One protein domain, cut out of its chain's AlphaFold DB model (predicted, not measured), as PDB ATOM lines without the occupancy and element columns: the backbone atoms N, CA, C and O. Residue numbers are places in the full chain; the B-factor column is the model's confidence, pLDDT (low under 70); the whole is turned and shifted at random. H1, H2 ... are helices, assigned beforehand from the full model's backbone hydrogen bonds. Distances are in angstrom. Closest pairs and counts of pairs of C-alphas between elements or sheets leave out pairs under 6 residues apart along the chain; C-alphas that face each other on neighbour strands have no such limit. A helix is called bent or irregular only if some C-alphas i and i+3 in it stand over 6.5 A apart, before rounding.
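Overview. This is residues 2 to 24, 80 to 111 and 256 to 417 of the 490 residues of the protein "Hypothetical protein" of labyrinthulid quahog parasite QPX (UniProt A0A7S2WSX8). Three long helices, H10, H7 and the arm H9a of the bent helix H9, lie side by side as a bundle with their centres in a triangle. H5 crosses H7 and H9a toward one end of it, with H4 alongside H5; H6 folds back from H5 onto H9b, H1 packs on H9a, and H8 lies at the bundle's other end. The printed part has 217 residues, with ten named helices, H1 to H10 in chain order, and no named strand: the class is all helix. The whole is compact, with a radius of gyration of the C-alphas of 19.5 A and spans of 60 by 47 by 36 A.

Along the chain. H10, residues 383 to 416, is the longest helix at 49.6 A, from C-alpha 383 at (-37.595, -8.593, -20.084) to C-alpha 416 at (9.126, 3.838, -31.376). H7, residues 304 to 329, measures 37.5 A. H9, residues 352 to 379, was assigned as one helix by its hydrogen bonds but is bent, with C-alphas 368 and 371 6.9 A apart; arms H9a, residues 352 to 368, and H9b, residues 371 to 379, stand at 21 degrees. H5, residues 257 to 283, measures 38.6 A, and H4, residues 89 to 107, 28.4 A. The shorter helices are H1, residues 2 to 15, starting at (-12.096, -18.053, -46.740); H2, 17 to 20; H3, 80 to 86; H6, 289 to 298; and H8, 335 to 347.

Arrangement. H7, H9a and H10 form an up and down bundle, each running against the one before it in the chain. H10 touches H7 at Phe 407 and Val 324, C-alphas 5.3 A apart, at 20 degrees, a shallow tilt. H9a touches H7 at Val 362 and Tyr 313, 6.5 A between C-alphas. H9b and H10 form a hairpin. H5 is about perpendicular to H7, 81 degrees; the closest C-alphas, of Ala 275 and Cys 305, are 5.4 A apart. H4 touches H5, opposite ways at 23 degrees, a shallow tilt, with C-alphas 99 and 267 4.8 A apart. H6 forms a hairpin with H5 and touches H9b. H1 touches H9a, C-alphas 11 and 358 being 4.8 A apart. H2 and H3 are each close to H1 but not clearly touching; H8 is near H10. Every O i to N i+4 pair is within hydrogen-bond range in H1, H3, H5 to H8, H9a, H9b and H10, and 13 of 15 in H4; H2 is too short for one.

Size, cuts and confidence. The C-alphas of Ser 334 and His 381 are farthest apart, 63.0 A. The printed part has two cuts: 55 residues are not printed between residues 24 and 80, whose C-alphas are 19.7 A apart, and 144 are not printed between residues 111 and 256, whose C-alphas are 11.1 A apart. The links printed whole are tight. Mean pLDDT of the printed part is 72.5; 98 residues are under 70, among them 80 to 111.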
ATOM      1  N   GLU A   2     -13.464 -18.534 -47.017       54.41
ATOM      2  CA  GLU A   2     -12.096 -18.053 -46.740       54.41
ATOM      3  C   GLU A   2     -12.024 -16.887 -45.731       54.41
ATOM      4  O   GLU A   2     -11.290 -16.962 -44.755       54.41
ATOM      5  N   GLU A   3     -12.875 -15.863 -45.861       56.47
ATOM      6  CA  GLU A   3     -12.967 -14.757 -44.882       56.47
ATOM      7  C   GLU A   3     -13.406 -15.229 -43.477       56.47
ATOM      8  O   GLU A   3     -13.064 -14.628 -42.465       56.47
ATOM      9  N   ARG A   4     -14.123 -16.357 -43.398       56.88
ATOM     10  CA  ARG A   4     -14.670 -16.939 -42.154       56.88
ATOM     11  C   ARG A   4     -13.612 -17.728 -41.398       56.88
ATOM     12  O   ARG A   4     -13.459 -17.601 -40.189       56.88
ATOM     13  N   LEU A   5     -12.858 -18.504 -42.161       58.47
ATOM     14  CA  LEU A   5     -11.671 -19.199 -41.714       58.47
ATOM     15  C   LEU A   5     -10.616 -18.199 -41.210       58.47
ATOM     16  O   LEU A   5     -10.041 -18.415 -40.149       58.47
ATOM     17  N   ARG A   6     -10.480 -17.032 -41.859       64.69
ATOM     18  CA  ARG A   6      -9.638 -15.926 -41.367       64.69
ATOM     19  C   ARG A   6     -10.100 -15.350 -40.021       64.69
ATOM     20  O   ARG A   6      -9.245 -15.029 -39.204       64.69
ATOM     21  N   LEU A   7     -11.407 -15.244 -39.747       65.06
ATOM     22  CA  LEU A   7     -11.913 -14.769 -38.443       65.06
ATOM     23  C   LEU A   7     -11.517 -15.717 -37.302       65.06
ATOM     24  O   LEU A   7     -10.984 -15.270 -36.288       65.06
ATOM     25  N   LEU A   8     -11.739 -17.022 -37.478       63.84
ATOM     26  CA  LEU A   8     -11.358 -18.032 -36.484       63.84
ATOM     27  C   LEU A   8      -9.848 -18.162 -36.342       63.84
ATOM     28  O   LEU A   8      -9.353 -18.273 -35.229       63.84
ATOM     29  N   TYR A   9      -9.121 -18.096 -37.451       67.00
ATOM     30  CA  TYR A   9      -7.666 -18.089 -37.448       67.00
ATOM     31  C   TYR A   9      -7.099 -16.875 -36.701       67.00
ATOM     32  O   TYR A   9      -6.153 -17.008 -35.934       67.00
ATOM     33  N   SER A  10      -7.719 -15.701 -36.845       71.12
ATOM     34  CA  SER A  10      -7.313 -14.493 -36.113       71.12
ATOM     35  C   SER A  10      -7.494 -14.662 -34.604       71.12
ATOM     36  O   SER A  10      -6.611 -14.305 -33.826       71.12
ATOM     37  N   LEU A  11      -8.613 -15.261 -34.180       68.25
ATOM     38  CA  LEU A  11      -8.836 -15.608 -32.776       68.25
ATOM     39  C   LEU A  11      -7.877 -16.695 -32.304       68.25
ATOM     40  O   LEU A  11      -7.332 -16.576 -31.216       68.25
ATOM     41  N   HIS A  12      -7.622 -17.718 -33.119       67.25
ATOM     42  CA  HIS A  12      -6.699 -18.797 -32.786       67.25
ATOM     43  C   HIS A  12      -5.275 -18.287 -32.585       67.25
ATOM     44  O   HIS A  12      -4.684 -18.591 -31.551       67.25
ATOM     45  N   ARG A  13      -4.768 -17.445 -33.491       69.94
ATOM     46  CA  ARG A  13      -3.424 -16.865 -33.380       69.94
ATOM     47  C   ARG A  13      -3.252 -16.007 -32.135       69.94
ATOM     48  O   ARG A  13      -2.196 -16.051 -31.517       69.94
ATOM     49  N   VAL A  14      -4.274 -15.242 -31.760       64.19
ATOM     50  CA  VAL A  14      -4.174 -14.267 -30.664       64.19
ATOM     51  C   VAL A  14      -4.554 -14.850 -29.309       64.19
ATOM     52  O   VAL A  14      -3.943 -14.495 -28.306       64.19
ATOM     53  N   LEU A  15      -5.553 -15.726 -29.260       64.06
ATOM     54  CA  LEU A  15      -6.027 -16.367 -28.031       64.06
ATOM     55  C   LEU A  15      -5.351 -17.708 -27.770       64.06
ATOM     56  O   LEU A  15      -5.610 -18.303 -26.725       64.06
ATOM     57  N   ARG A  16      -4.517 -18.179 -28.709       62.25
ATOM     58  CA  ARG A  16      -3.866 -19.491 -28.673       62.25
ATOM     59  C   ARG A  16      -4.918 -20.566 -28.468       62.25
ATOM     60  O   ARG A  16      -4.954 -21.252 -27.454       62.25
ATOM     61  N   TRP A  17      -5.846 -20.661 -29.417       56.94
ATOM     62  CA  TRP A  17      -7.029 -21.503 -29.246       56.94
ATOM     63  C   TRP A  17      -6.697 -22.972 -28.973       56.94
ATOM     64  O   TRP A  17      -7.432 -23.594 -28.229       56.94
ATOM     65  N   GLU A  18      -5.571 -23.513 -29.428       49.12
ATOM     66  CA  GLU A  18      -5.110 -24.857 -29.026       49.12
ATOM     67  C   GLU A  18      -4.871 -25.020 -27.514       49.12
ATOM     68  O   GLU A  18      -5.006 -26.117 -26.994       49.12
ATOM     69  N   GLU A  19      -4.599 -23.941 -26.780       47.25
ATOM     70  CA  GLU A  19      -4.488 -23.931 -25.313       47.25
ATOM     71  C   GLU A  19      -5.857 -23.761 -24.628       47.25
ATOM     72  O   GLU A  19      -6.021 -24.084 -23.452       47.25
ATOM     73  N   LEU A  20      -6.854 -23.217 -25.340       40.91
ATOM     74  CA  LEU A  20      -8.264 -23.209 -24.921       40.91
ATOM     75  C   LEU A  20      -8.961 -24.536 -25.263       40.91
ATOM     76  O   LEU A  20      -9.861 -24.951 -24.544       40.91
ATOM     77  N   PHE A  21      -8.509 -25.209 -26.321       46.12
ATOM     78  CA  PHE A  21      -9.007 -26.471 -26.861       46.12
ATOM     79  C   PHE A  21      -7.892 -27.536 -26.924       46.12
ATOM     80  O   PHE A  21      -7.636 -28.052 -28.017       46.12
ATOM     81  N   PRO A  22      -7.197 -27.857 -25.812       38.00
ATOM     82  CA  PRO A  22      -6.104 -28.820 -25.860       38.00
ATOM     83  C   PRO A  22      -6.617 -30.182 -26.336       38.00
ATOM     84  O   PRO A  22      -7.656 -30.656 -25.879       38.00
ATOM     85  N   ARG A  23      -5.872 -30.830 -27.243       38.75
ATOM     86  CA  ARG A  23      -5.878 -32.297 -27.290       38.75
ATOM     87  C   ARG A  23      -5.166 -32.728 -26.025       38.75
ATOM     88  O   ARG A  23      -4.006 -32.364 -25.853       38.75
ATOM     89  N   ASP A  24      -5.834 -33.465 -25.158       35.94
ATOM     90  CA  ASP A  24      -5.148 -34.112 -24.055       35.94
ATOM     91  C   ASP A  24      -4.697 -35.515 -24.497       35.94
ATOM     92  O   ASP A  24      -5.521 -36.418 -24.633       35.94
ATOM     93  N   MET A  80      -8.036 -25.697 -40.449       51.81
ATOM     94  CA  MET A  80      -9.207 -25.366 -41.264       51.81
ATOM     95  C   MET A  80     -10.094 -26.580 -41.540       51.81
ATOM     96  O   MET A  80     -11.322 -26.450 -41.564       51.81
ATOM     97  N   GLU A  81      -9.490 -27.753 -41.725       57.06
ATOM     98  CA  GLU A  81     -10.195 -29.032 -41.853       57.06
ATOM     99  C   GLU A  81     -10.996 -29.339 -40.570       57.06
ATOM    100  O   GLU A  81     -12.186 -29.663 -40.636       57.06
ATOM    101  N   ARG A  82     -10.392 -29.130 -39.388       57.16
ATOM    102  CA  ARG A  82     -11.050 -29.316 -38.078       57.16
ATOM    103  C   ARG A  82     -12.252 -28.400 -37.876       57.16
ATOM    104  O   ARG A  82     -13.316 -28.861 -37.468       57.16
ATOM    105  N   ILE A  83     -12.118 -27.116 -38.206       51.94
ATOM    106  CA  ILE A  83     -13.229 -26.155 -38.131       51.94
ATOM    107  C   ILE A  83     -14.416 -26.625 -38.982       51.94
ATOM    108  O   ILE A  83     -15.569 -26.496 -38.563       51.94
ATOM    109  N   ARG A  84     -14.155 -27.175 -40.177       54.66
ATOM    110  CA  ARG A  84     -15.213 -27.700 -41.054       54.66
ATOM    111  C   ARG A  84     -15.915 -28.909 -40.440       54.66
ATOM    112  O   ARG A  84     -17.136 -28.993 -40.534       54.66
ATOM    113  N   GLN A  85     -15.179 -29.799 -39.774       55.53
ATOM    114  CA  GLN A  85     -15.751 -30.950 -39.065       55.53
ATOM    115  C   GLN A  85     -16.633 -30.516 -37.880       55.53
ATOM    116  O   GLN A  85     -17.716 -31.065 -37.683       55.53
ATOM    117  N   TRP A  86     -16.244 -29.463 -37.152       50.66
ATOM    118  CA  TRP A  86     -17.051 -28.873 -36.073       50.66
ATOM    119  C   TRP A  86     -18.308 -28.140 -36.553       50.66
ATOM    120  O   TRP A  86     -19.183 -27.831 -35.757       50.66
ATOM    121  N   ALA A  87     -18.450 -27.828 -37.839       47.06
ATOM    122  CA  ALA A  87     -19.611 -27.089 -38.328       47.06
ATOM    123  C   ALA A  87     -20.868 -27.965 -38.540       47.06
ATOM    124  O   ALA A  87     -21.903 -27.434 -38.955       47.06
ATOM    125  N   ALA A  88     -20.826 -29.275 -38.255       53.25
ATOM    126  CA  ALA A  88     -21.948 -30.200 -38.442       53.25
ATOM    127  C   ALA A  88     -23.051 -30.019 -37.358       53.25
ATOM    128  O   ALA A  88     -22.799 -30.269 -36.181       53.25
ATOM    129  N   PRO A  89     -24.299 -29.627 -37.708       48.03
ATOM    130  CA  PRO A  89     -25.337 -29.237 -36.737       48.03
ATOM    131  C   PRO A  89     -25.715 -30.300 -35.693       48.03
ATOM    132  O   PRO A  89     -26.071 -29.954 -34.572       48.03
ATOM    133  N   GLN A  90     -25.664 -31.583 -36.059       53.38
ATOM    134  CA  GLN A  90     -26.191 -32.678 -35.233       53.38
ATOM    135  C   GLN A  90     -25.204 -33.149 -34.150       53.38
ATOM    136  O   GLN A  90     -25.643 -33.595 -33.093       53.38
ATOM    137  N   GLY A  91     -23.891 -32.990 -34.364       51.38
ATOM    138  CA  GLY A  91     -22.863 -33.391 -33.393       51.38
ATOM    139  C   GLY A  91     -22.758 -32.450 -32.187       51.38
ATOM    140  O   GLY A  91     -22.477 -32.893 -31.078       51.38
ATOM    141  N   LEU A  92     -23.045 -31.154 -32.365       51.88
ATOM    142  CA  LEU A  92     -22.795 -30.154 -31.320       51.88
ATOM    143  C   LEU A  92     -23.859 -30.123 -30.230       51.88
ATOM    144  O   LEU A  92     -23.520 -29.938 -29.065       51.88
ATOM    145  N   LYS A  93     -25.129 -30.337 -30.581       55.22
ATOM    146  CA  LYS A  93     -26.197 -30.433 -29.579       55.22
ATOM    147  C   LYS A  93     -25.949 -31.613 -28.635       55.22
ATOM    148  O   LYS A  93     -26.021 -31.454 -27.422       55.22
ATOM    149  N   ARG A  94     -25.558 -32.763 -29.195       59.50
ATOM    150  CA  ARG A  94     -25.238 -33.962 -28.415       59.50
ATOM    151  C   ARG A  94     -23.989 -33.777 -27.549       59.50
ATOM    152  O   ARG A  94     -23.981 -34.242 -26.417       59.50
ATOM    153  N   ALA A  95     -22.969 -33.077 -28.048       54.09
ATOM    154  CA  ALA A  95     -21.766 -32.745 -27.285       54.09
ATOM    155  C   ALA A  95     -22.066 -31.872 -26.051       54.09
ATOM    156  O   ALA A  95     -21.521 -32.123 -24.979       54.09
ATOM    157  N   VAL A  96     -22.950 -30.875 -26.185       57.03
ATOM    158  CA  VAL A  96     -23.384 -30.031 -25.058       57.03
ATOM    159  C   VAL A  96     -24.190 -30.844 -24.040       57.03
ATOM    160  O   VAL A  96     -23.872 -30.797 -22.856       57.03
ATOM    161  N   GLU A  97     -25.162 -31.642 -24.496       63.62
ATOM    162  CA  GLU A  97     -25.977 -32.515 -23.632       63.62
ATOM    163  C   GLU A  97     -25.113 -33.519 -22.846       63.62
ATOM    164  O   GLU A  97     -25.241 -33.617 -21.629       63.62
ATOM    165  N   LEU A  98     -24.184 -34.214 -23.516       58.06
ATOM    166  CA  LEU A  98     -23.271 -35.177 -22.883       58.06
ATOM    167  C   LEU A  98     -22.373 -34.524 -21.833       58.06
ATOM    168  O   LEU A  98     -22.117 -35.097 -20.773       58.06
ATOM    169  N   ALA A  99     -21.888 -33.317 -22.118       55.19
ATOM    170  CA  ALA A  99     -21.058 -32.598 -21.174       55.19
ATOM    171  C   ALA A  99     -21.881 -32.181 -19.939       55.19
ATOM    172  O   ALA A  99     -21.426 -32.359 -18.809       55.19
ATOM    173  N   GLU A 100     -23.097 -31.655 -20.128       62.31
ATOM    174  CA  GLU A 100     -24.004 -31.291 -19.028       62.31
ATOM    175  C   GLU A 100     -24.400 -32.507 -18.173       62.31
ATOM    176  O   GLU A 100     -24.398 -32.416 -16.943       62.31
ATOM    177  N   GLU A 101     -24.658 -33.659 -18.802       64.81
ATOM    178  CA  GLU A 101     -24.876 -34.948 -18.131       64.81
ATOM    179  C   GLU A 101     -23.664 -35.322 -17.251       64.81
ATOM    180  O   GLU A 101     -23.826 -35.559 -16.050       64.81
ATOM    181  N   CYS A 102     -22.437 -35.250 -17.787       55.34
ATOM    182  CA  CYS A 102     -21.201 -35.512 -17.033       55.34
ATOM    183  C   CYS A 102     -20.995 -34.541 -15.855       55.34
ATOM    184  O   CYS A 102     -20.536 -34.933 -14.778       55.34
ATOM    185  N   ALA A 103     -21.323 -33.258 -16.031       56.31
ATOM    186  CA  ALA A 103     -21.216 -32.263 -14.965       56.31
ATOM    187  C   ALA A 103     -22.224 -32.530 -13.831       56.31
ATOM    188  O   ALA A 103     -21.880 -32.389 -12.654       56.31
ATOM    189  N   MET A 104     -23.451 -32.943 -14.164       59.41
ATOM    190  CA  MET A 104     -24.489 -33.275 -13.182       59.41
ATOM    191  C   MET A 104     -24.196 -34.571 -12.416       59.41
ATOM    192  O   MET A 104     -24.411 -34.618 -11.203       59.41
ATOM    193  N   GLU A 105     -23.676 -35.605 -13.080       57.84
ATOM    194  CA  GLU A 105     -23.288 -36.864 -12.425       57.84
ATOM    195  C   GLU A 105     -22.189 -36.645 -11.374       57.84
ATOM    196  O   GLU A 105     -22.281 -37.153 -10.253       57.84
ATOM    197  N   ASN A 106     -21.204 -35.801 -11.689       49.38
ATOM    198  CA  ASN A 106     -20.120 -35.444 -10.773       49.38
ATOM    199  C   ASN A 106     -20.567 -34.531  -9.611       49.38
ATOM    200  O   ASN A 106     -19.957 -34.553  -8.542       49.38
ATOM    201  N   HIS A 107     -21.645 -33.754  -9.775       51.78
ATOM    202  CA  HIS A 107     -22.183 -32.887  -8.717       51.78
ATOM    203  C   HIS A 107     -22.762 -33.686  -7.530       51.78
ATOM    204  O   HIS A 107     -22.627 -33.276  -6.375       51.78
ATOM    205  N   ASN A 108     -23.354 -34.855  -7.795       46.59
ATOM    206  CA  ASN A 108     -24.100 -35.647  -6.808       46.59
ATOM    207  C   ASN A 108     -23.229 -36.541  -5.895       46.59
ATOM    208  O   ASN A 108     -23.753 -37.199  -4.996       46.59
ATOM    209  N   LEU A 109     -21.904 -36.558  -6.082       46.44
ATOM    210  CA  LEU A 109     -20.949 -37.394  -5.341       46.44
ATOM    211  C   LEU A 109     -20.049 -36.555  -4.411       46.44
ATOM    212  O   LEU A 109     -18.835 -36.555  -4.579       46.44
ATOM    213  N   THR A 110     -20.579 -35.797  -3.439       44.19
ATOM    214  CA  THR A 110     -19.703 -34.909  -2.637       44.19
ATOM    215  C   THR A 110     -20.036 -34.807  -1.137       44.19
ATOM    216  O   THR A 110     -20.937 -34.095  -0.712       44.19
ATOM    217  N   THR A 111     -19.224 -35.469  -0.294       40.03
ATOM    218  CA  THR A 111     -18.974 -35.087   1.117       40.03
ATOM    219  C   THR A 111     -17.495 -35.339   1.471       40.03
ATOM    220  O   THR A 111     -17.081 -36.483   1.613       40.03
ATOM    221  N   GLY A 256     -11.580 -35.314  -6.045       41.19
ATOM    222  CA  GLY A 256     -11.866 -35.647  -7.443       41.19
ATOM    223  C   GLY A 256     -12.120 -34.368  -8.268       41.19
ATOM    224  O   GLY A 256     -12.670 -34.433  -9.363       41.19
ATOM    225  N   SER A 257     -11.728 -33.200  -7.730       44.91
ATOM    226  CA  SER A 257     -12.004 -31.827  -8.193       44.91
ATOM    227  C   SER A 257     -11.476 -31.491  -9.579       44.91
ATOM    228  O   SER A 257     -11.908 -30.511 -10.175       44.91
ATOM    229  N   VAL A 258     -10.540 -32.291 -10.077       47.72
ATOM    230  CA  VAL A 258     -10.000 -32.178 -11.426       47.72
ATOM    231  C   VAL A 258     -11.119 -32.532 -12.419       47.72
ATOM    232  O   VAL A 258     -11.544 -31.662 -13.167       47.72
ATOM    233  N   GLY A 259     -11.791 -33.677 -12.250       51.34
ATOM    234  CA  GLY A 259     -12.838 -34.144 -13.167       51.34
ATOM    235  C   GLY A 259     -14.119 -33.297 -13.226       51.34
ATOM    236  O   GLY A 259     -14.643 -33.088 -14.313       51.34
ATOM    237  N   TYR A 260     -14.642 -32.760 -12.111       54.44
ATOM    238  CA  TYR A 260     -15.841 -31.887 -12.158       54.44
ATOM    239  C   TYR A 260     -15.535 -30.529 -12.797       54.44
ATOM    240  O   TYR A 260     -16.321 -30.012 -13.594       54.44
ATOM    241  N   TYR A 261     -14.397 -29.937 -12.431       55.97
ATOM    242  CA  TYR A 261     -13.973 -28.659 -12.982       55.97
ATOM    243  C   TYR A 261     -13.622 -28.788 -14.467       55.97
ATOM    244  O   TYR A 261     -14.066 -27.971 -15.270       55.97
ATOM    245  N   GLU A 262     -12.900 -29.843 -14.838       58.62
ATOM    246  CA  GLU A 262     -12.592 -30.193 -16.223       58.62
ATOM    247  C   GLU A 262     -13.848 -30.517 -17.018       58.62
ATOM    248  O   GLU A 262     -13.991 -29.996 -18.117       58.62
ATOM    249  N   ALA A 263     -14.802 -31.270 -16.464       58.09
ATOM    250  CA  ALA A 263     -16.089 -31.508 -17.110       58.09
ATOM    251  C   ALA A 263     -16.829 -30.188 -17.346       58.09
ATOM    252  O   ALA A 263     -17.271 -29.929 -18.458       58.09
ATOM    253  N   LYS A 264     -16.894 -29.297 -16.348       63.06
ATOM    254  CA  LYS A 264     -17.513 -27.971 -16.492       63.06
ATOM    255  C   LYS A 264     -16.793 -27.102 -17.531       63.06
ATOM    256  O   LYS A 264     -17.455 -26.383 -18.281       63.06
ATOM    257  N   GLN A 265     -15.464 -27.169 -17.596       65.12
ATOM    258  CA  GLN A 265     -14.685 -26.504 -18.640       65.12
ATOM    259  C   GLN A 265     -14.939 -27.130 -20.012       65.12
ATOM    260  O   GLN A 265     -15.132 -26.389 -20.966       65.12
ATOM    261  N   ALA A 266     -15.043 -28.453 -20.121       62.34
ATOM    262  CA  ALA A 266     -15.385 -29.150 -21.357       62.34
ATOM    263  C   ALA A 266     -16.806 -28.803 -21.835       62.34
ATOM    264  O   ALA A 266     -16.990 -28.514 -23.018       62.34
ATOM    265  N   CYS A 267     -17.796 -28.719 -20.933       63.50
ATOM    266  CA  CYS A 267     -19.146 -28.223 -21.241       63.50
ATOM    267  C   CYS A 267     -19.085 -26.824 -21.831       63.50
ATOM    268  O   CYS A 267     -19.600 -26.560 -22.917       63.50
ATOM    269  N   ARG A 268     -18.435 -25.920 -21.099       67.69
ATOM    270  CA  ARG A 268     -18.264 -24.525 -21.485       67.69
ATOM    271  C   ARG A 268     -17.607 -24.433 -22.857       67.69
ATOM    272  O   ARG A 268     -18.070 -23.692 -23.717       67.69
ATOM    273  N   LEU A 269     -16.578 -25.236 -23.086       66.44
ATOM    274  CA  LEU A 269     -15.850 -25.294 -24.338       66.44
ATOM    275  C   LEU A 269     -16.721 -25.780 -25.501       66.44
ATOM    276  O   LEU A 269     -16.701 -25.180 -26.575       66.44
ATOM    277  N   ALA A 270     -17.528 -26.817 -25.282       64.81
ATOM    278  CA  ALA A 270     -18.490 -27.312 -26.260       64.81
ATOM    279  C   ALA A 270     -19.548 -26.246 -26.604       64.81
ATOM    280  O   ALA A 270     -19.841 -26.025 -27.782       64.81
ATOM    281  N   ARG A 271     -20.059 -25.516 -25.603       68.62
ATOM    282  CA  ARG A 271     -21.008 -24.408 -25.810       68.62
ATOM    283  C   ARG A 271     -20.377 -23.223 -26.537       68.62
ATOM    284  O   ARG A 271     -21.005 -22.659 -27.429       68.62
ATOM    285  N   ILE A 272     -19.120 -22.894 -26.234       68.88
ATOM    286  CA  ILE A 272     -18.335 -21.897 -26.972       68.88
ATOM    287  C   ILE A 272     -18.192 -22.308 -28.440       68.88
ATOM    288  O   ILE A 272     -18.502 -21.505 -29.324       68.88
ATOM    289  N   ARG A 273     -17.773 -23.552 -28.716       68.81
ATOM    290  CA  ARG A 273     -17.660 -24.082 -30.089       68.81
ATOM    291  C   ARG A 273     -18.992 -23.935 -30.823       68.81
ATOM    292  O   ARG A 273     -19.029 -23.418 -31.937       68.81
ATOM    293  N   TYR A 274     -20.088 -24.294 -30.162       68.94
ATOM    294  CA  TYR A 274     -21.432 -24.164 -30.714       68.94
ATOM    295  C   TYR A 274     -21.829 -22.718 -31.013       68.94
ATOM    296  O   TYR A 274     -22.244 -22.416 -32.133       68.94
ATOM    297  N   ALA A 275     -21.637 -21.810 -30.055       70.69
ATOM    298  CA  ALA A 275     -21.934 -20.392 -30.209       70.69
ATOM    299  C   ALA A 275     -21.155 -19.775 -31.380       70.69
ATOM    300  O   ALA A 275     -21.721 -19.035 -32.185       70.69
ATOM    301  N   VAL A 276     -19.872 -20.118 -31.514       71.31
ATOM    302  CA  VAL A 276     -19.011 -19.656 -32.607       71.31
ATOM    303  C   VAL A 276     -19.485 -20.200 -33.956       71.31
ATOM    304  O   VAL A 276     -19.642 -19.425 -34.897       71.31
ATOM    305  N   CYS A 277     -19.775 -21.500 -34.061       69.38
ATOM    306  CA  CYS A 277     -20.301 -22.096 -35.293       69.38
ATOM    307  C   CYS A 277     -21.631 -21.458 -35.715       69.38
ATOM    308  O   CYS A 277     -21.828 -21.155 -36.893       69.38
ATOM    309  N   LEU A 278     -22.528 -21.209 -34.762       70.25
ATOM    310  CA  LEU A 278     -23.804 -20.554 -35.023       70.25
ATOM    311  C   LEU A 278     -23.625 -19.094 -35.463       70.25
ATOM    312  O   LEU A 278     -24.238 -18.659 -36.438       70.25
ATOM    313  N   ALA A 279     -22.758 -18.346 -34.779       72.94
ATOM    314  CA  ALA A 279     -22.423 -16.972 -35.133       72.94
ATOM    315  C   ALA A 279     -21.850 -16.893 -36.552       72.94
ATOM    316  O   ALA A 279     -22.245 -16.028 -37.330       72.94
ATOM    317  N   LEU A 280     -20.968 -17.829 -36.911       70.31
ATOM    318  CA  LEU A 280     -20.434 -17.926 -38.260       70.31
ATOM    319  C   LEU A 280     -21.537 -18.175 -39.276       70.31
ATOM    320  O   LEU A 280     -21.607 -17.384 -40.208       70.31
ATOM    321  N   ARG A 281     -22.420 -19.170 -39.068       69.19
ATOM    322  CA  ARG A 281     -23.598 -19.438 -39.929       69.19
ATOM    323  C   ARG A 281     -24.418 -18.175 -40.194       69.19
ATOM    324  O   ARG A 281     -24.788 -17.907 -41.332       69.19
ATOM    325  N   LEU A 282     -24.655 -17.369 -39.162       69.06
ATOM    326  CA  LEU A 282     -25.410 -16.116 -39.270       69.06
ATOM    327  C   LEU A 282     -24.654 -14.999 -40.005       69.06
ATOM    328  O   LEU A 282     -25.287 -14.132 -40.601       69.06
ATOM    329  N   LEU A 283     -23.318 -15.027 -39.999       70.50
ATOM    330  CA  LEU A 283     -22.472 -14.150 -40.817       70.50
ATOM    331  C   LEU A 283     -22.378 -14.621 -42.284       70.50
ATOM    332  O   LEU A 283     -21.856 -13.890 -43.124       70.50
ATOM    333  N   GLU A 284     -22.832 -15.838 -42.614       59.41
ATOM    334  CA  GLU A 284     -22.653 -16.442 -43.942       59.41
ATOM    335  C   GLU A 284     -23.637 -15.959 -45.010       59.41
ATOM    336  O   GLU A 284     -23.365 -16.160 -46.196       59.41
ATOM    337  N   LEU A 285     -24.760 -15.359 -44.619       52.75
ATOM    338  CA  LEU A 285     -25.907 -15.113 -45.490       52.75
ATOM    339  C   LEU A 285     -26.453 -13.708 -45.243       52.75
ATOM    340  O   LEU A 285     -26.309 -13.195 -44.143       52.75
ATOM    341  N   ASN A 286     -27.122 -13.106 -46.235       52.91
ATOM    342  CA  ASN A 286     -28.175 -12.124 -45.957       52.91
ATOM    343  C   ASN A 286     -29.245 -12.897 -45.186       52.91
ATOM    344  O   ASN A 286     -30.055 -13.568 -45.832       52.91
ATOM    345  N   PRO A 287     -29.191 -12.925 -43.848       56.44
ATOM    346  CA  PRO A 287     -29.916 -13.935 -43.119       56.44
ATOM    347  C   PRO A 287     -31.382 -13.560 -43.262       56.44
ATOM    348  O   PRO A 287     -31.793 -12.436 -42.944       56.44
ATOM    349  N   THR A 288     -32.173 -14.469 -43.822       62.31
ATOM    350  CA  THR A 288     -33.608 -14.243 -43.872       62.31
ATOM    351  C   THR A 288     -34.119 -14.157 -42.437       62.31
ATOM    352  O   THR A 288     -33.487 -14.637 -41.489       62.31
ATOM    353  N   LEU A 289     -35.289 -13.547 -42.248       63.88
ATOM    354  CA  LEU A 289     -35.936 -13.547 -40.937       63.88
ATOM    355  C   LEU A 289     -36.031 -14.982 -40.384       63.88
ATOM    356  O   LEU A 289     -35.861 -15.174 -39.189       63.88
ATOM    357  N   THR A 290     -36.233 -15.967 -41.261       65.44
ATOM    358  CA  THR A 290     -36.315 -17.392 -40.943       65.44
ATOM    359  C   THR A 290     -34.982 -17.973 -40.479       65.44
ATOM    360  O   THR A 290     -34.981 -18.688 -39.490       65.44
ATOM    361  N   ASP A 291     -33.849 -17.625 -41.092       62.03
ATOM    362  CA  ASP A 291     -32.528 -18.113 -40.651       62.03
ATOM    363  C   ASP A 291     -32.188 -17.618 -39.241       62.03
ATOM    364  O   ASP A 291     -31.732 -18.377 -38.386       62.03
ATOM    365  N   VAL A 292     -32.491 -16.343 -38.967       62.84
ATOM    366  CA  VAL A 292     -32.353 -15.750 -37.628       62.84
ATOM    367  C   VAL A 292     -33.276 -16.438 -36.624       62.84
ATOM    368  O   VAL A 292     -32.900 -16.613 -35.467       62.84
ATOM    369  N   GLN A 293     -34.483 -16.810 -37.049       62.53
ATOM    370  CA  GLN A 293     -35.463 -17.479 -36.198       62.53
ATOM    371  C   GLN A 293     -35.080 -18.932 -35.922       62.53
ATOM    372  O   GLN A 293     -35.105 -19.319 -34.767       62.53
ATOM    373  N   THR A 294     -34.636 -19.695 -36.920       66.38
ATOM    374  CA  THR A 294     -34.148 -21.067 -36.744       66.38
ATOM    375  C   THR A 294     -32.912 -21.097 -35.857       66.38
ATOM    376  O   THR A 294     -32.858 -21.899 -34.938       66.38
ATOM    377  N   ALA A 295     -31.953 -20.185 -36.047       63.06
ATOM    378  CA  ALA A 295     -30.807 -20.062 -35.149       63.06
ATOM    379  C   ALA A 295     -31.237 -19.706 -33.717       63.06
ATOM    380  O   ALA A 295     -30.731 -20.285 -32.761       63.06
ATOM    381  N   ALA A 296     -32.190 -18.780 -33.563       60.53
ATOM    382  CA  ALA A 296     -32.776 -18.437 -32.269       60.53
ATOM    383  C   ALA A 296     -33.528 -19.618 -31.630       60.53
ATOM    384  O   ALA A 296     -33.474 -19.760 -30.416       60.53
ATOM    385  N   ASP A 297     -34.180 -20.467 -32.426       61.03
ATOM    386  CA  ASP A 297     -34.941 -21.635 -31.978       61.03
ATOM    387  C   ASP A 297     -34.035 -22.860 -31.719       61.03
ATOM    388  O   ASP A 297     -34.307 -23.662 -30.830       61.03
ATOM    389  N   GLU A 298     -32.889 -22.974 -32.393       61.38
ATOM    390  CA  GLU A 298     -31.796 -23.880 -32.011       61.38
ATOM    391  C   GLU A 298     -31.111 -23.410 -30.709       61.38
ATOM    392  O   GLU A 298     -30.683 -24.230 -29.897       61.38
ATOM    393  N   LEU A 299     -31.101 -22.093 -30.452       58.19
ATOM    394  CA  LEU A 299     -30.672 -21.461 -29.196       58.19
ATOM    395  C   LEU A 299     -31.710 -21.557 -28.056       58.19
ATOM    396  O   LEU A 299     -31.373 -21.179 -26.932       58.19
ATOM    397  N   VAL A 300     -32.942 -22.049 -28.288       47.12
ATOM    398  CA  VAL A 300     -34.081 -21.960 -27.334       47.12
ATOM    399  C   VAL A 300     -33.872 -22.699 -26.003       47.12
ATOM    400  O   VAL A 300     -34.606 -22.438 -25.053       47.12
ATOM    401  N   GLN A 301     -32.832 -23.526 -25.855       50.59
ATOM    402  CA  GLN A 301     -32.441 -24.081 -24.547       50.59
ATOM    403  C   GLN A 301     -31.211 -23.409 -23.903       50.59
ATOM    404  O   GLN A 301     -30.934 -23.663 -22.736       50.59
ATOM    405  N   GLY A 302     -30.504 -22.507 -24.592       51.28
ATOM    406  CA  GLY A 302     -29.156 -22.073 -24.211       51.28
ATOM    407  C   GLY A 302     -28.943 -20.562 -24.234       51.28
ATOM    408  O   GLY A 302     -28.206 -20.040 -25.069       51.28
ATOM    409  N   THR A 303     -29.489 -19.840 -23.253       53.81
ATOM    410  CA  THR A 303     -29.069 -18.444 -23.005       53.81
ATOM    411  C   THR A 303     -27.620 -18.323 -22.551       53.81
ATOM    412  O   THR A 303     -27.045 -17.238 -22.606       53.81
ATOM    413  N   ASP A 304     -27.023 -19.450 -22.193       62.72
ATOM    414  CA  ASP A 304     -25.635 -19.586 -21.790       62.72
ATOM    415  C   ASP A 304     -24.666 -19.327 -22.948       62.72
ATOM    416  O   ASP A 304     -23.619 -18.742 -22.715       62.72
ATOM    417  N   CYS A 305     -25.046 -19.587 -24.206       66.25
ATOM    418  CA  CYS A 305     -24.156 -19.401 -25.362       66.25
ATOM    419  C   CYS A 305     -23.708 -17.939 -25.564       66.25
ATOM    420  O   CYS A 305     -22.568 -17.677 -25.946       66.25
ATOM    421  N   PHE A 306     -24.593 -16.961 -25.312       73.19
ATOM    422  CA  PHE A 306     -24.219 -15.542 -25.386       73.19
ATOM    423  C   PHE A 306     -23.262 -15.159 -24.256       73.19
ATOM    424  O   PHE A 306     -22.313 -14.411 -24.484       73.19
ATOM    425  N   PHE A 307     -23.507 -15.661 -23.043       74.88
ATOM    426  CA  PHE A 307     -22.643 -15.401 -21.894       74.88
ATOM    427  C   PHE A 307     -21.288 -16.108 -22.038       74.88
ATOM    428  O   PHE A 307     -20.271 -15.487 -21.766       74.88
ATOM    429  N   ASP A 308     -21.253 -17.319 -22.587       72.81
ATOM    430  CA  ASP A 308     -20.024 -18.038 -22.927       72.81
ATOM    431  C   ASP A 308     -19.195 -17.265 -23.973       72.81
ATOM    432  O   ASP A 308     -17.987 -17.083 -23.817       72.81
ATOM    433  N   LEU A 309     -19.833 -16.707 -25.013       75.31
ATOM    434  CA  LEU A 309     -19.144 -15.830 -25.972       75.31
ATOM    435  C   LEU A 309     -18.646 -14.530 -25.318       75.31
ATOM    436  O   LEU A 309     -17.593 -13.999 -25.675       75.31
ATOM    437  N   CYS A 310     -19.390 -14.004 -24.347       77.06
ATOM    438  CA  CYS A 310     -18.942 -12.868 -23.552       77.06
ATOM    439  C   CYS A 310     -17.725 -13.201 -22.677       77.06
ATOM    440  O   CYS A 310     -16.926 -12.313 -22.387       77.06
ATOM    441  N   GLU A 311     -17.535 -14.455 -22.283       74.50
ATOM    442  CA  GLU A 311     -16.314 -14.863 -21.595       74.50
ATOM    443  C   GLU A 311     -15.114 -14.942 -22.544       74.50
ATOM    444  O   GLU A 311     -14.040 -14.489 -22.159       74.50
ATOM    445  N   ILE A 312     -15.284 -15.381 -23.801       76.88
ATOM    446  CA  ILE A 312     -14.225 -15.249 -24.830       76.88
ATOM    447  C   ILE A 312     -13.804 -13.784 -24.959       76.88
ATOM    448  O   ILE A 312     -12.623 -13.464 -25.090       76.88
ATOM    449  N   TYR A 313     -14.770 -12.871 -24.878       82.25
ATOM    450  CA  TYR A 313     -14.526 -11.434 -24.856       82.25
ATOM    451  C   TYR A 313     -13.638 -11.013 -23.678       82.25
ATOM    452  O   TYR A 313     -12.683 -10.258 -23.855       82.25
ATOM    453  N   ALA A 314     -13.940 -11.506 -22.476       79.12
ATOM    454  CA  ALA A 314     -13.167 -11.226 -21.270       79.12
ATOM    455  C   ALA A 314     -11.748 -11.820 -21.340       79.12
ATOM    456  O   ALA A 314     -10.784 -11.147 -20.978       79.12
ATOM    457  N   GLU A 315     -11.601 -13.035 -21.865       78.19
ATOM    458  CA  GLU A 315     -10.299 -13.668 -22.099       78.19
ATOM    459  C   GLU A 315      -9.482 -12.904 -23.152       78.19
ATOM    460  O   GLU A 315      -8.288 -12.675 -22.962       78.19
ATOM    461  N   THR A 316     -10.131 -12.410 -24.210       82.62
ATOM    462  CA  THR A 316      -9.495 -11.566 -25.234       82.62
ATOM    463  C   THR A 316      -8.991 -10.252 -24.648       82.62
ATOM    464  O   THR A 316      -7.844  -9.872 -24.885       82.62
ATOM    465  N   ASN A 317      -9.809  -9.580 -23.828       85.00
ATOM    466  CA  ASN A 317      -9.388  -8.380 -23.098       85.00
ATOM    467  C   ASN A 317      -8.116  -8.652 -22.296       85.00
ATOM    468  O   ASN A 317      -7.174  -7.862 -22.325       85.00
ATOM    469  N   MET A 318      -8.089  -9.791 -21.608       82.25
ATOM    470  CA  MET A 318      -6.954 -10.186 -20.792       82.25
ATOM    471  C   MET A 318      -5.695 -10.469 -21.589       82.25
ATOM    472  O   MET A 318      -4.617 -10.039 -21.183       82.25
ATOM    473  N   MET A 319      -5.822 -11.133 -22.732       82.25
ATOM    474  CA  MET A 319      -4.691 -11.347 -23.631       82.25
ATOM    475  C   MET A 319      -4.108 -10.018 -24.115       82.25
ATOM    476  O   MET A 319      -2.892  -9.842 -24.091       82.25
ATOM    477  N   PHE A 320      -4.948  -9.034 -24.449       88.00
ATOM    478  CA  PHE A 320      -4.466  -7.710 -24.853       88.00
ATOM    479  C   PHE A 320      -3.714  -7.006 -23.722       88.00
ATOM    480  O   PHE A 320      -2.649  -6.440 -23.956       88.00
ATOM    481  N   LEU A 321      -4.229  -7.066 -22.488       84.81
ATOM    482  CA  LEU A 321      -3.552  -6.484 -21.325       84.81
ATOM    483  C   LEU A 321      -2.226  -7.194 -21.012       84.81
ATOM    484  O   LEU A 321      -1.240  -6.532 -20.703       84.81
ATOM    485  N   ARG A 322      -2.160  -8.519 -21.168       84.56
ATOM    486  CA  ARG A 322      -0.908  -9.277 -21.041       84.56
ATOM    487  C   ARG A 322       0.118  -8.850 -22.086       84.56
ATOM    488  O   ARG A 322       1.283  -8.657 -21.748       84.56
ATOM    489  N   TYR A 323      -0.294  -8.678 -23.340       88.94
ATOM    490  CA  TYR A 323       0.606  -8.179 -24.375       88.94
ATOM    491  C   TYR A 323       1.100  -6.773 -24.056       88.94
ATOM    492  O   TYR A 323       2.277  -6.499 -24.249       88.94
ATOM    493  N   VAL A 324       0.255  -5.902 -23.498       88.44
ATOM    494  CA  VAL A 324       0.692  -4.586 -23.006       88.44
ATOM    495  C   VAL A 324       1.806  -4.722 -21.965       88.44
ATOM    496  O   VAL A 324       2.825  -4.044 -22.088       88.44
ATOM    497  N   ASP A 325       1.658  -5.610 -20.980       84.44
ATOM    498  CA  ASP A 325       2.681  -5.835 -19.950       84.44
ATOM    499  C   ASP A 325       3.992  -6.372 -20.544       84.44
ATOM    500  O   ASP A 325       5.067  -5.847 -20.237       84.44
ATOM    501  N   LEU A 326       3.906  -7.358 -21.446       88.06
ATOM    502  CA  LEU A 326       5.053  -7.897 -22.182       88.06
ATOM    503  C   LEU A 326       5.786  -6.782 -22.938       88.06
ATOM    504  O   LEU A 326       6.982  -6.579 -22.741       88.06
ATOM    505  N   LEU A 327       5.056  -6.024 -23.761       91.31
ATOM    506  CA  LEU A 327       5.577  -4.947 -24.602       91.31
ATOM    507  C   LEU A 327       6.228  -3.833 -23.776       91.31
ATOM    508  O   LEU A 327       7.315  -3.354 -24.112       91.31
ATOM    509  N   ASN A 328       5.610  -3.438 -22.664       88.44
ATOM    510  CA  ASN A 328       6.158  -2.421 -21.768       88.44
ATOM    511  C   ASN A 328       7.468  -2.866 -21.103       88.44
ATOM    512  O   ASN A 328       8.347  -2.028 -20.884       88.44
ATOM    513  N   GLY A 329       7.613  -4.168 -20.831       87.00
ATOM    514  CA  GLY A 329       8.808  -4.765 -20.236       87.00
ATOM    515  C   GLY A 329       9.988  -4.964 -21.195       87.00
ATOM    516  O   GLY A 329      11.104  -5.198 -20.735       87.00
ATOM    517  N   LEU A 330       9.785  -4.861 -22.515       89.75
ATOM    518  CA  LEU A 330      10.863  -5.076 -23.484       89.75
ATOM    519  C   LEU A 330      11.922  -3.971 -23.418       89.75
ATOM    520  O   LEU A 330      11.626  -2.786 -23.553       89.75
ATOM    521  N   VAL A 331      13.183  -4.370 -23.316       88.88
ATOM    522  CA  VAL A 331      14.344  -3.497 -23.510       88.88
ATOM    523  C   VAL A 331      15.167  -4.060 -24.666       88.88
ATOM    524  O   VAL A 331      15.195  -5.280 -24.880       88.88
ATOM    525  N   PHE A 332      15.786  -3.165 -25.432       92.31
ATOM    526  CA  PHE A 332      16.585  -3.499 -26.605       92.31
ATOM    527  C   PHE A 332      17.976  -2.898 -26.453       92.31
ATOM    528  O   PHE A 332      18.104  -1.682 -26.302       92.31
ATOM    529  N   GLU A 333      19.014  -3.726 -26.520       92.06
ATOM    530  CA  GLU A 333      20.393  -3.245 -26.510       92.06
ATOM    531  C   GLU A 333      20.806  -2.714 -27.881       92.06
ATOM    532  O   GLU A 333      21.558  -1.746 -27.948       92.06
ATOM    533  N   SER A 334      20.276  -3.289 -28.969       92.50
ATOM    534  CA  SER A 334      20.527  -2.849 -30.350       92.50
ATOM    535  C   SER A 334      19.267  -2.827 -31.224       92.50
ATOM    536  O   SER A 334      18.284  -3.513 -30.945       92.50
ATOM    537  N   GLU A 335      19.301  -2.065 -32.323       89.25
ATOM    538  CA  GLU A 335      18.208  -2.040 -33.311       89.25
ATOM    539  C   GLU A 335      18.037  -3.386 -34.043       89.25
ATOM    540  O   GLU A 335      16.914  -3.760 -34.381       89.25
ATOM    541  N   ASP A 336      19.116  -4.154 -34.238       92.25
ATOM    542  CA  ASP A 336      19.033  -5.502 -34.819       92.25
ATOM    543  C   ASP A 336      18.306  -6.468 -33.872       92.25
ATOM    544  O   ASP A 336      17.415  -7.206 -34.295       92.25
ATOM    545  N   GLU A 337      18.614  -6.407 -32.572       93.94
ATOM    546  CA  GLU A 337      17.899  -7.168 -31.543       93.94
ATOM    547  C   GLU A 337      16.416  -6.779 -31.491       93.94
ATOM    548  O   GLU A 337      15.547  -7.652 -31.442       93.94
ATOM    549  N   LYS A 338      16.113  -5.475 -31.549       92.88
ATOM    550  CA  LYS A 338      14.737  -4.970 -31.613       92.88
ATOM    551  C   LYS A 338      13.987  -5.543 -32.808       92.88
ATOM    552  O   LYS A 338      12.870  -6.031 -32.648       92.88
ATOM    553  N   LYS A 339      14.599  -5.523 -33.995       92.31
ATOM    554  CA  LYS A 339      13.997  -6.070 -35.215       92.31
ATOM    555  C   LYS A 339      13.699  -7.563 -35.075       92.31
ATOM    556  O   LYS A 339      12.589  -7.975 -35.394       92.31
ATOM    557  N   LEU A 340      14.652  -8.349 -34.570       93.31
ATOM    558  CA  LEU A 340      14.475  -9.790 -34.367       93.31
ATOM    559  C   LEU A 340      13.368 -10.095 -33.351       93.31
ATOM    560  O   LEU A 340      12.507 -10.927 -33.621       93.31
ATOM    561  N   LYS A 341      13.335  -9.381 -32.219       91.56
ATOM    562  CA  LYS A 341      12.283  -9.537 -31.203       91.56
ATOM    563  C   LYS A 341      10.900  -9.178 -31.747       91.56
ATOM    564  O   LYS A 341       9.952  -9.919 -31.524       91.56
ATOM    565  N   LEU A 342      10.768  -8.072 -32.481       92.06
ATOM    566  CA  LEU A 342       9.490  -7.689 -33.092       92.06
ATOM    567  C   LEU A 342       9.028  -8.693 -34.158       92.06
ATOM    568  O   LEU A 342       7.832  -8.950 -34.271       92.06
ATOM    569  N   GLN A 343       9.958  -9.283 -34.912       91.94
ATOM    570  CA  GLN A 343       9.648 -10.359 -35.855       91.94
ATOM    571  C   GLN A 343       9.170 -11.625 -35.134       91.94
ATOM    572  O   GLN A 343       8.132 -12.160 -35.512       91.94
ATOM    573  N   ASP A 344       9.849 -12.061 -34.068       90.69
ATOM    574  CA  ASP A 344       9.414 -13.199 -33.239       90.69
ATOM    575  C   ASP A 344       8.006 -12.967 -32.661       90.69
ATOM    576  O   ASP A 344       7.121 -13.808 -32.826       90.69
ATOM    577  N   LEU A 345       7.738 -11.784 -32.099       91.12
ATOM    578  CA  LEU A 345       6.403 -11.420 -31.612       91.12
ATOM    579  C   LEU A 345       5.338 -11.493 -32.715       91.12
ATOM    580  O   LEU A 345       4.265 -12.061 -32.499       91.12
ATOM    581  N   ALA A 346       5.638 -10.985 -33.913       89.25
ATOM    582  CA  ALA A 346       4.722 -11.060 -35.047       89.25
ATOM    583  C   ALA A 346       4.427 -12.512 -35.458       89.25
ATOM    584  O   ALA A 346       3.262 -12.857 -35.661       89.25
ATOM    585  N   THR A 347       5.437 -13.392 -35.506       85.94
ATOM    586  CA  THR A 347       5.213 -14.825 -35.798       85.94
ATOM    587  C   THR A 347       4.298 -15.499 -34.774       85.94
ATOM    588  O   THR A 347       3.527 -16.385 -35.127       85.94
ATOM    589  N   ARG A 348       4.286 -15.009 -33.529       83.69
ATOM    590  CA  ARG A 348       3.410 -15.493 -32.450       83.69
ATOM    591  C   ARG A 348       2.010 -14.869 -32.442       83.69
ATOM    592  O   ARG A 348       1.222 -15.202 -31.568       83.69
ATOM    593  N   GLY A 349       1.684 -13.980 -33.386       85.31
ATOM    594  CA  GLY A 349       0.380 -13.298 -33.428       85.31
ATOM    595  C   GLY A 349       0.304 -12.020 -32.592       85.31
ATOM    596  O   GLY A 349      -0.778 -11.465 -32.415       85.31
ATOM    597  N   ILE A 350       1.439 -11.524 -32.096       90.50
ATOM    598  CA  ILE A 350       1.530 -10.287 -31.318       90.50
ATOM    599  C   ILE A 350       1.956  -9.164 -32.265       90.50
ATOM    600  O   ILE A 350       3.086  -8.681 -32.258       90.50
ATOM    601  N   SER A 351       1.028  -8.768 -33.134       91.56
ATOM    602  CA  SER A 351       1.194  -7.637 -34.042       91.56
ATOM    603  C   SER A 351      -0.080  -6.800 -34.092       91.56
ATOM    604  O   SER A 351      -1.165  -7.262 -33.736       91.56
ATOM    605  N   ARG A 352       0.034  -5.554 -34.565       91.88
ATOM    606  CA  ARG A 352      -1.127  -4.663 -34.725       91.88
ATOM    607  C   ARG A 352      -2.176  -5.256 -35.669       91.88
ATOM    608  O   ARG A 352      -3.363  -5.130 -35.399       91.88
ATOM    609  N   VAL A 353      -1.739  -5.931 -36.734       89.31
ATOM    610  CA  VAL A 353      -2.630  -6.571 -37.715       89.31
ATOM    611  C   VAL A 353      -3.376  -7.741 -37.084       89.31
ATOM    612  O   VAL A 353      -4.597  -7.821 -37.197       89.31
ATOM    613  N   ASP A 354      -2.660  -8.610 -36.376       89.19
ATOM    614  CA  ASP A 354      -3.234  -9.832 -35.806       89.19
ATOM    615  C   ASP A 354      -4.205  -9.521 -34.667       89.19
ATOM    616  O   ASP A 354      -5.323 -10.034 -34.625       89.19
ATOM    617  N   VAL A 355      -3.817  -8.606 -33.776       90.44
ATOM    618  CA  VAL A 355      -4.650  -8.200 -32.642       90.44
ATOM    619  C   VAL A 355      -5.870  -7.392 -33.088       90.44
ATOM    620  O   VAL A 355      -6.956  -7.593 -32.542       90.44
ATOM    621  N   GLN A 356      -5.743  -6.541 -34.116       91.06
ATOM    622  CA  GLN A 356      -6.898  -5.890 -34.751       91.06
ATOM    623  C   GLN A 356      -7.854  -6.932 -35.342       91.06
ATOM    624  O   GLN A 356      -9.060  -6.847 -35.120       91.06
ATOM    625  N   ALA A 357      -7.330  -7.935 -36.051       86.94
ATOM    626  CA  ALA A 357      -8.154  -8.977 -36.650       86.94
ATOM    627  C   ALA A 357      -8.881  -9.822 -35.589       86.94
ATOM    628  O   ALA A 357     -10.061 -10.139 -35.754       86.94
ATOM    629  N   ALA A 358      -8.227 -10.131 -34.464       86.12
ATOM    630  CA  ALA A 358      -8.867 -10.797 -33.332       86.12
ATOM    631  C   ALA A 358      -9.957  -9.926 -32.689       86.12
ATOM    632  O   ALA A 358     -11.060 -10.411 -32.438       86.12
ATOM    633  N   TRP A 359      -9.688  -8.633 -32.479       89.50
ATOM    634  CA  TRP A 359     -10.686  -7.675 -31.995       89.50
ATOM    635  C   TRP A 359     -11.922  -7.634 -32.904       89.50
ATOM    636  O   TRP A 359     -13.049  -7.807 -32.430       89.50
ATOM    637  N   ASP A 360     -11.707  -7.485 -34.214       87.25
ATOM    638  CA  ASP A 360     -12.767  -7.480 -35.224       87.25
ATOM    639  C   ASP A 360     -13.569  -8.786 -35.203       87.25
ATOM    640  O   ASP A 360     -14.802  -8.766 -35.278       87.25
ATOM    641  N   ALA A 361     -12.890  -9.927 -35.060       83.12
ATOM    642  CA  ALA A 361     -13.529 -11.231 -35.005       83.12
ATOM    643  C   ALA A 361     -14.448 -11.379 -33.788       83.12
ATOM    644  O   ALA A 361     -15.617 -11.738 -33.949       83.12
ATOM    645  N   VAL A 362     -13.976 -11.028 -32.589       83.31
ATOM    646  CA  VAL A 362     -14.801 -11.090 -31.375       83.31
ATOM    647  C   VAL A 362     -16.017 -10.159 -31.485       83.31
ATOM    648  O   VAL A 362     -17.138 -10.546 -31.137       83.31
ATOM    649  N   VAL A 363     -15.832  -8.935 -31.993       84.81
ATOM    650  CA  VAL A 363     -16.930  -7.973 -32.176       84.81
ATOM    651  C   VAL A 363     -17.976  -8.513 -33.155       84.81
ATOM    652  O   VAL A 363     -19.174  -8.449 -32.862       84.81
ATOM    653  N   ARG A 364     -17.548  -9.092 -34.283       82.44
ATOM    654  CA  ARG A 364     -18.444  -9.686 -35.288       82.44
ATOM    655  C   ARG A 364     -19.220 -10.879 -34.739       82.44
ATOM    656  O   ARG A 364     -20.434 -10.925 -34.922       82.44
ATOM    657  N   LEU A 365     -18.559 -11.798 -34.030       79.81
ATOM    658  CA  LEU A 365     -19.219 -12.956 -33.415       79.81
ATOM    659  C   LEU A 365     -20.303 -12.518 -32.425       79.81
ATOM    660  O   LEU A 365     -21.424 -13.026 -32.449       79.81
ATOM    661  N   LYS A 366     -19.997 -11.522 -31.586       82.62
ATOM    662  CA  LYS A 366     -20.962 -10.982 -30.625       82.62
ATOM    663  C   LYS A 366     -22.169 -10.371 -31.329       82.62
ATOM    664  O   LYS A 366     -23.299 -10.643 -30.932       82.62
ATOM    665  N   LEU A 367     -21.948  -9.544 -32.353       81.38
ATOM    666  CA  LEU A 367     -23.032  -8.911 -33.107       81.38
ATOM    667  C   LEU A 367     -23.923  -9.942 -33.809       81.38
ATOM    668  O   LEU A 367     -25.143  -9.774 -33.812       81.38
ATOM    669  N   ALA A 368     -23.328 -11.016 -34.337       78.81
ATOM    670  CA  ALA A 368     -24.057 -12.095 -34.993       78.81
ATOM    671  C   ALA A 368     -25.053 -12.786 -34.050       78.81
ATOM    672  O   ALA A 368     -26.175 -13.063 -34.462       78.81
ATOM    673  N   LEU A 369     -24.691 -13.006 -32.778       78.00
ATOM    674  CA  LEU A 369     -25.580 -13.637 -31.790       78.00
ATOM    675  C   LEU A 369     -26.482 -12.653 -31.039       78.00
ATOM    676  O   LEU A 369     -27.548 -13.041 -30.564       78.00
ATOM    677  N   PHE A 370     -26.094 -11.380 -30.932       82.69
ATOM    678  CA  PHE A 370     -26.809 -10.400 -30.113       82.69
ATOM    679  C   PHE A 370     -28.282 -10.253 -30.519       82.69
ATOM    680  O   PHE A 370     -29.175 -10.401 -29.686       82.69
ATOM    681  N   PHE A 371     -28.560  -9.994 -31.799       81.62
ATOM    682  CA  PHE A 371     -29.934  -9.791 -32.268       81.62
ATOM    683  C   PHE A 371     -30.808 -11.058 -32.197       81.62
ATOM    684  O   PHE A 371     -31.936 -10.940 -31.707       81.62
ATOM    685  N   PRO A 372     -30.343 -12.250 -32.627       78.38
ATOM    686  CA  PRO A 372     -31.094 -13.494 -32.447       78.38
ATOM    687  C   PRO A 372     -31.469 -13.769 -30.987       78.38
ATOM    688  O   PRO A 372     -32.632 -14.051 -30.699       78.38
ATOM    689  N   VAL A 373     -30.521 -13.618 -30.054       79.00
ATOM    690  CA  VAL A 373     -30.763 -13.894 -28.628       79.00
ATOM    691  C   VAL A 373     -31.754 -12.890 -28.034       79.00
ATOM    692  O   VAL A 373     -32.646 -13.289 -27.286       79.00
ATOM    693  N   ILE A 374     -31.665 -11.604 -28.392       82.19
ATOM    694  CA  ILE A 374     -32.655 -10.604 -27.958       82.19
ATOM    695  C   ILE A 374     -34.054 -10.961 -28.471       82.19
ATOM    696  O   ILE A 374     -34.991 -10.983 -27.677       82.19
ATOM    697  N   ARG A 375     -34.196 -11.312 -29.756       81.06
ATOM    698  CA  ARG A 375     -35.493 -11.706 -30.338       81.06
ATOM    699  C   ARG A 375     -36.081 -12.952 -29.681       81.06
ATOM    700  O   ARG A 375     -37.288 -13.018 -29.467       81.06
ATOM    701  N   MET A 376     -35.243 -13.930 -29.342       79.44
ATOM    702  CA  MET A 376     -35.662 -15.102 -28.569       79.44
ATOM    703  C   MET A 376     -36.197 -14.691 -27.192       79.44
ATOM    704  O   MET A 376     -37.273 -15.127 -26.787       79.44
ATOM    705  N   CYS A 377     -35.485 -13.815 -26.480       82.31
ATOM    706  CA  CYS A 377     -35.938 -13.332 -25.176       82.31
ATOM    707  C   CYS A 377     -37.242 -12.525 -25.282       82.31
ATOM    708  O   CYS A 377     -38.087 -12.630 -24.399       82.31
ATOM    709  N   GLU A 378     -37.436 -11.760 -26.363       84.81
ATOM    710  CA  GLU A 378     -38.682 -11.031 -26.640       84.81
ATOM    711  C   GLU A 378     -39.866 -11.985 -26.841       84.81
ATOM    712  O   GLU A 378     -40.924 -11.764 -26.252       84.81
ATOM    713  N   ARG A 379     -39.676 -13.074 -27.603       83.00
ATOM    714  CA  ARG A 379     -40.682 -14.142 -27.778       83.00
ATOM    715  C   ARG A 379     -41.046 -14.819 -26.459       83.00
ATOM    716  O   ARG A 379     -42.213 -15.102 -26.222       83.00
ATOM    717  N   ASN A 380     -40.052 -15.043 -25.602       82.12
ATOM    718  CA  ASN A 380     -40.238 -15.655 -24.285       82.12
ATOM    719  C   ASN A 380     -40.702 -14.652 -23.213       82.12
ATOM    720  O   ASN A 380     -40.855 -15.030 -22.055       82.12
ATOM    721  N   HIS A 381     -40.906 -13.379 -23.576       85.44
ATOM    722  CA  HIS A 381     -41.260 -12.293 -22.661       85.44
ATOM    723  C   HIS A 381     -40.284 -12.120 -21.470       85.44
ATOM    724  O   HIS A 381     -40.665 -11.622 -20.409       85.44
ATOM    725  N   ASP A 382     -39.001 -12.470 -21.644       85.69
ATOM    726  CA  ASP A 382     -37.955 -12.394 -20.610       85.69
ATOM    727  C   ASP A 382     -37.281 -11.006 -20.597       85.69
ATOM    728  O   ASP A 382     -36.140 -10.804 -21.029       85.69
ATOM    729  N   VAL A 383     -38.029 -10.005 -20.122       87.31
ATOM    730  CA  VAL A 383     -37.595  -8.593 -20.084       87.31
ATOM    731  C   VAL A 383     -36.317  -8.404 -19.259       87.31
ATOM    732  O   VAL A 383     -35.445  -7.617 -19.637       87.31
ATOM    733  N   HIS A 384     -36.174  -9.143 -18.156       86.12
ATOM    734  CA  HIS A 384     -35.001  -9.058 -17.288       86.12
ATOM    735  C   HIS A 384     -33.736  -9.533 -18.014       86.12
ATOM    736  O   HIS A 384     -32.696  -8.869 -17.972       86.12
ATOM    737  N   LYS A 385     -33.813 -10.648 -18.750       83.00
ATOM    738  CA  LYS A 385     -32.681 -11.141 -19.540       83.00
ATOM    739  C   LYS A 385     -32.310 -10.192 -20.679       83.00
ATOM    740  O   LYS A 385     -31.121  -9.958 -20.887       83.00
ATOM    741  N   ILE A 386     -33.286  -9.576 -21.351       86.12
ATOM    742  CA  ILE A 386     -33.030  -8.539 -22.369       86.12
ATOM    743  C   ILE A 386     -32.210  -7.386 -21.780       86.12
ATOM    744  O   ILE A 386     -31.221  -6.958 -22.377       86.12
ATOM    745  N   GLN A 387     -32.601  -6.886 -20.603       86.56
ATOM    746  CA  GLN A 387     -31.881  -5.809 -19.918       86.56
ATOM    747  C   GLN A 387     -30.458  -6.235 -19.529       86.56
ATOM    748  O   GLN A 387     -29.507  -5.477 -19.747       86.56
ATOM    749  N   LYS A 388     -30.288  -7.463 -19.022       84.19
ATOM    750  CA  LYS A 388     -28.975  -8.020 -18.671       84.19
ATOM    751  C   LYS A 388     -28.059  -8.160 -19.894       84.19
ATOM    752  O   LYS A 388     -26.915  -7.730 -19.843       84.19
ATOM    753  N   ILE A 389     -28.562  -8.686 -21.011       84.06
ATOM    754  CA  ILE A 389     -27.799  -8.832 -22.264       84.06
ATOM    755  C   ILE A 389     -27.373  -7.468 -22.813       84.06
ATOM    756  O   ILE A 389     -26.222  -7.295 -23.213       84.06
ATOM    757  N   LYS A 390     -28.284  -6.485 -22.825       85.06
ATOM    758  CA  LYS A 390     -27.989  -5.128 -23.311       85.06
ATOM    759  C   LYS A 390     -26.922  -4.440 -22.459       85.06
ATOM    760  O   LYS A 390     -25.949  -3.935 -23.009       85.06
ATOM    761  N   SER A 391     -27.092  -4.446 -21.136       84.00
ATOM    762  CA  SER A 391     -26.144  -3.817 -20.207       84.00
ATOM    763  C   SER A 391     -24.771  -4.487 -20.250       84.00
ATOM    764  O   SER A 391     -23.772  -3.815 -20.489       84.00
ATOM    765  N   PHE A 392     -24.717  -5.815 -20.122       82.38
ATOM    766  CA  PHE A 392     -23.464  -6.567 -20.160       82.38
ATOM    767  C   PHE A 392     -22.762  -6.451 -21.516       82.38
ATOM    768  O   PHE A 392     -21.550  -6.244 -21.588       82.38
ATOM    769  N   GLY A 393     -23.536  -6.498 -22.603       81.62
ATOM    770  CA  GLY A 393     -23.037  -6.262 -23.947       81.62
ATOM    771  C   GLY A 393     -22.366  -4.895 -24.077       81.62
ATOM    772  O   GLY A 393     -21.278  -4.813 -24.648       81.62
ATOM    773  N   GLU A 394     -22.960  -3.829 -23.552       83.62
ATOM    774  CA  GLU A 394     -22.355  -2.497 -23.627       83.62
ATOM    775  C   GLU A 394     -21.081  -2.389 -22.778       83.62
ATOM    776  O   GLU A 394     -20.054  -1.930 -23.281       83.62
ATOM    777  N   THR A 395     -21.099  -2.910 -21.547       83.88
ATOM    778  CA  THR A 395     -19.916  -2.951 -20.670       83.88
ATOM    779  C   THR A 395     -18.740  -3.645 -21.346       83.88
ATOM    780  O   THR A 395     -17.634  -3.105 -21.399       83.88
ATOM    781  N   LEU A 396     -18.977  -4.818 -21.935       82.12
ATOM    782  CA  LEU A 396     -17.944  -5.534 -22.672       82.12
ATOM    783  C   LEU A 396     -17.438  -4.697 -23.844       82.12
ATOM    784  O   LEU A 396     -16.234  -4.492 -23.948       82.12
ATOM    785  N   ARG A 397     -18.331  -4.119 -24.660       84.56
ATOM    786  CA  ARG A 397     -17.950  -3.282 -25.815       84.56
ATOM    787  C   ARG A 397     -16.929  -2.205 -25.446       84.56
ATOM    788  O   ARG A 397     -15.949  -2.022 -26.165       84.56
ATOM    789  N   VAL A 398     -17.144  -1.528 -24.320       85.25
ATOM    790  CA  VAL A 398     -16.215  -0.519 -23.798       85.25
ATOM    791  C   VAL A 398     -14.892  -1.157 -23.362       85.25
ATOM    792  O   VAL A 398     -13.828  -0.680 -23.760       85.25
ATOM    793  N   ARG A 399     -14.939  -2.260 -22.600       86.81
ATOM    794  CA  ARG A 399     -13.751  -2.963 -22.085       86.81
ATOM    795  C   ARG A 399     -12.782  -3.376 -23.193       86.81
ATOM    796  O   ARG A 399     -11.608  -3.018 -23.104       86.81
ATOM    797  N   ILE A 400     -13.243  -4.051 -24.252       86.69
ATOM    798  CA  ILE A 400     -12.314  -4.491 -25.315       86.69
ATOM    799  C   ILE A 400     -11.768  -3.329 -26.115       86.69
ATOM    800  O   ILE A 400     -10.610  -3.373 -26.504       86.69
ATOM    801  N   HIS A 401     -12.577  -2.293 -26.365       89.56
ATOM    802  CA  HIS A 401     -12.114  -1.145 -27.126       89.56
ATOM    803  C   HIS A 401     -10.951  -0.498 -26.381       89.56
ATOM    804  O   HIS A 401      -9.894  -0.265 -26.956       89.56
ATOM    805  N   CYS A 402     -11.104  -0.286 -25.075       86.81
ATOM    806  CA  CYS A 402     -10.033   0.260 -24.259       86.81
ATOM    807  C   CYS A 402      -8.827  -0.684 -24.132       86.81
ATOM    808  O   CYS A 402      -7.699  -0.200 -24.168       86.81
ATOM    809  N   CYS A 403      -9.025  -2.000 -23.994       88.19
ATOM    810  CA  CYS A 403      -7.911  -2.957 -23.956       88.19
ATOM    811  C   CYS A 403      -7.141  -2.975 -25.284       88.19
ATOM    812  O   CYS A 403      -5.914  -2.938 -25.277       88.19
ATOM    813  N   TYR A 404      -7.852  -2.930 -26.412       91.88
ATOM    814  CA  TYR A 404      -7.260  -2.809 -27.739       91.88
ATOM    815  C   TYR A 404      -6.489  -1.492 -27.894       91.88
ATOM    816  O   TYR A 404      -5.339  -1.506 -28.317       91.88
ATOM    817  N   SER A 405      -7.064  -0.353 -27.485       90.69
ATOM    818  CA  SER A 405      -6.361   0.937 -27.532       90.69
ATOM    819  C   SER A 405      -5.080   0.932 -26.693       90.69
ATOM    820  O   SER A 405      -4.068   1.479 -27.122       90.69
ATOM    821  N   LYS A 406      -5.094   0.297 -25.510       88.62
ATOM    822  CA  LYS A 406      -3.884   0.131 -24.687       88.62
ATOM    823  C   LYS A 406      -2.826  -0.690 -25.420       88.62
ATOM    824  O   LYS A 406      -1.663  -0.302 -25.414       88.62
ATOM    825  N   PHE A 407      -3.230  -1.787 -26.057       93.00
ATOM    826  CA  PHE A 407      -2.333  -2.600 -26.870       93.00
ATOM    827  C   PHE A 407      -1.757  -1.819 -28.059       93.00
ATOM    828  O   PHE A 407      -0.542  -1.817 -28.229       93.00
ATOM    829  N   ASP A 408      -2.582  -1.114 -28.844       93.44
ATOM    830  CA  ASP A 408      -2.111  -0.320 -29.993       93.44
ATOM    831  C   ASP A 408      -1.105   0.749 -29.541       93.44
ATOM    832  O   ASP A 408      -0.049   0.907 -30.154       93.44
ATOM    833  N   ASN A 409      -1.376   1.420 -28.418       91.25
ATOM    834  CA  ASN A 409      -0.446   2.379 -27.822       91.25
ATOM    835  C   ASN A 409       0.865   1.716 -27.376       91.25
ATOM    836  O   ASN A 409       1.937   2.241 -27.676       91.25
ATOM    837  N   ALA A 410       0.802   0.565 -26.701       91.94
ATOM    838  CA  ALA A 410       1.990  -0.170 -26.267       91.94
ATOM    839  C   ALA A 410       2.829  -0.648 -27.462       91.94
ATOM    840  O   ALA A 410       4.042  -0.461 -27.465       91.94
ATOM    841  N   MET A 411       2.199  -1.184 -28.513       93.69
ATOM    842  CA  MET A 411       2.888  -1.578 -29.746       93.69
ATOM    843  C   MET A 411       3.588  -0.393 -30.399       93.69
ATOM    844  O   MET A 411       4.773  -0.485 -30.705       93.69
ATOM    845  N   ARG A 412       2.900   0.744 -30.551       91.44
ATOM    846  CA  ARG A 412       3.507   1.970 -31.095       91.44
ATOM    847  C   ARG A 412       4.672   2.455 -30.243       91.44
ATOM    848  O   ARG A 412       5.681   2.882 -30.795       91.44
ATOM    849  N   ALA A 413       4.552   2.381 -28.918       91.25
ATOM    850  CA  ALA A 413       5.627   2.743 -28.003       91.25
ATOM    851  C   ALA A 413       6.844   1.821 -28.175       91.25
ATOM    852  O   ALA A 413       7.967   2.309 -28.227       91.25
ATOM    853  N   VAL A 414       6.645   0.507 -28.331       92.31
ATOM    854  CA  VAL A 414       7.732  -0.454 -28.595       92.31
ATOM    855  C   VAL A 414       8.363  -0.236 -29.971       92.31
ATOM    856  O   VAL A 414       9.587  -0.210 -30.084       92.31
ATOM    857  N   GLU A 415       7.557  -0.044 -31.015       90.12
ATOM    858  CA  GLU A 415       8.032   0.286 -32.365       90.12
ATOM    859  C   GLU A 415       8.852   1.584 -32.355       90.12
ATOM    860  O   GLU A 415       9.880   1.681 -33.031       90.12
ATOM    861  N   ALA A 416       8.452   2.557 -31.531       89.50
ATOM    862  CA  ALA A 416       9.126   3.838 -31.376       89.50
ATOM    863  C   ALA A 416      10.311   3.833 -30.388       89.50
ATOM    864  O   ALA A 416      11.115   4.765 -30.392       89.50
ATOM    865  N   ARG A 417      10.435   2.801 -29.549       91.31
ATOM    866  CA  ARG A 417      11.456   2.700 -28.498       91.31
ATOM    867  C   ARG A 417      12.851   2.708 -29.105       91.31
ATOM    868  O   ARG A 417      13.141   1.911 -29.995       91.31
TER     869      ARG A 417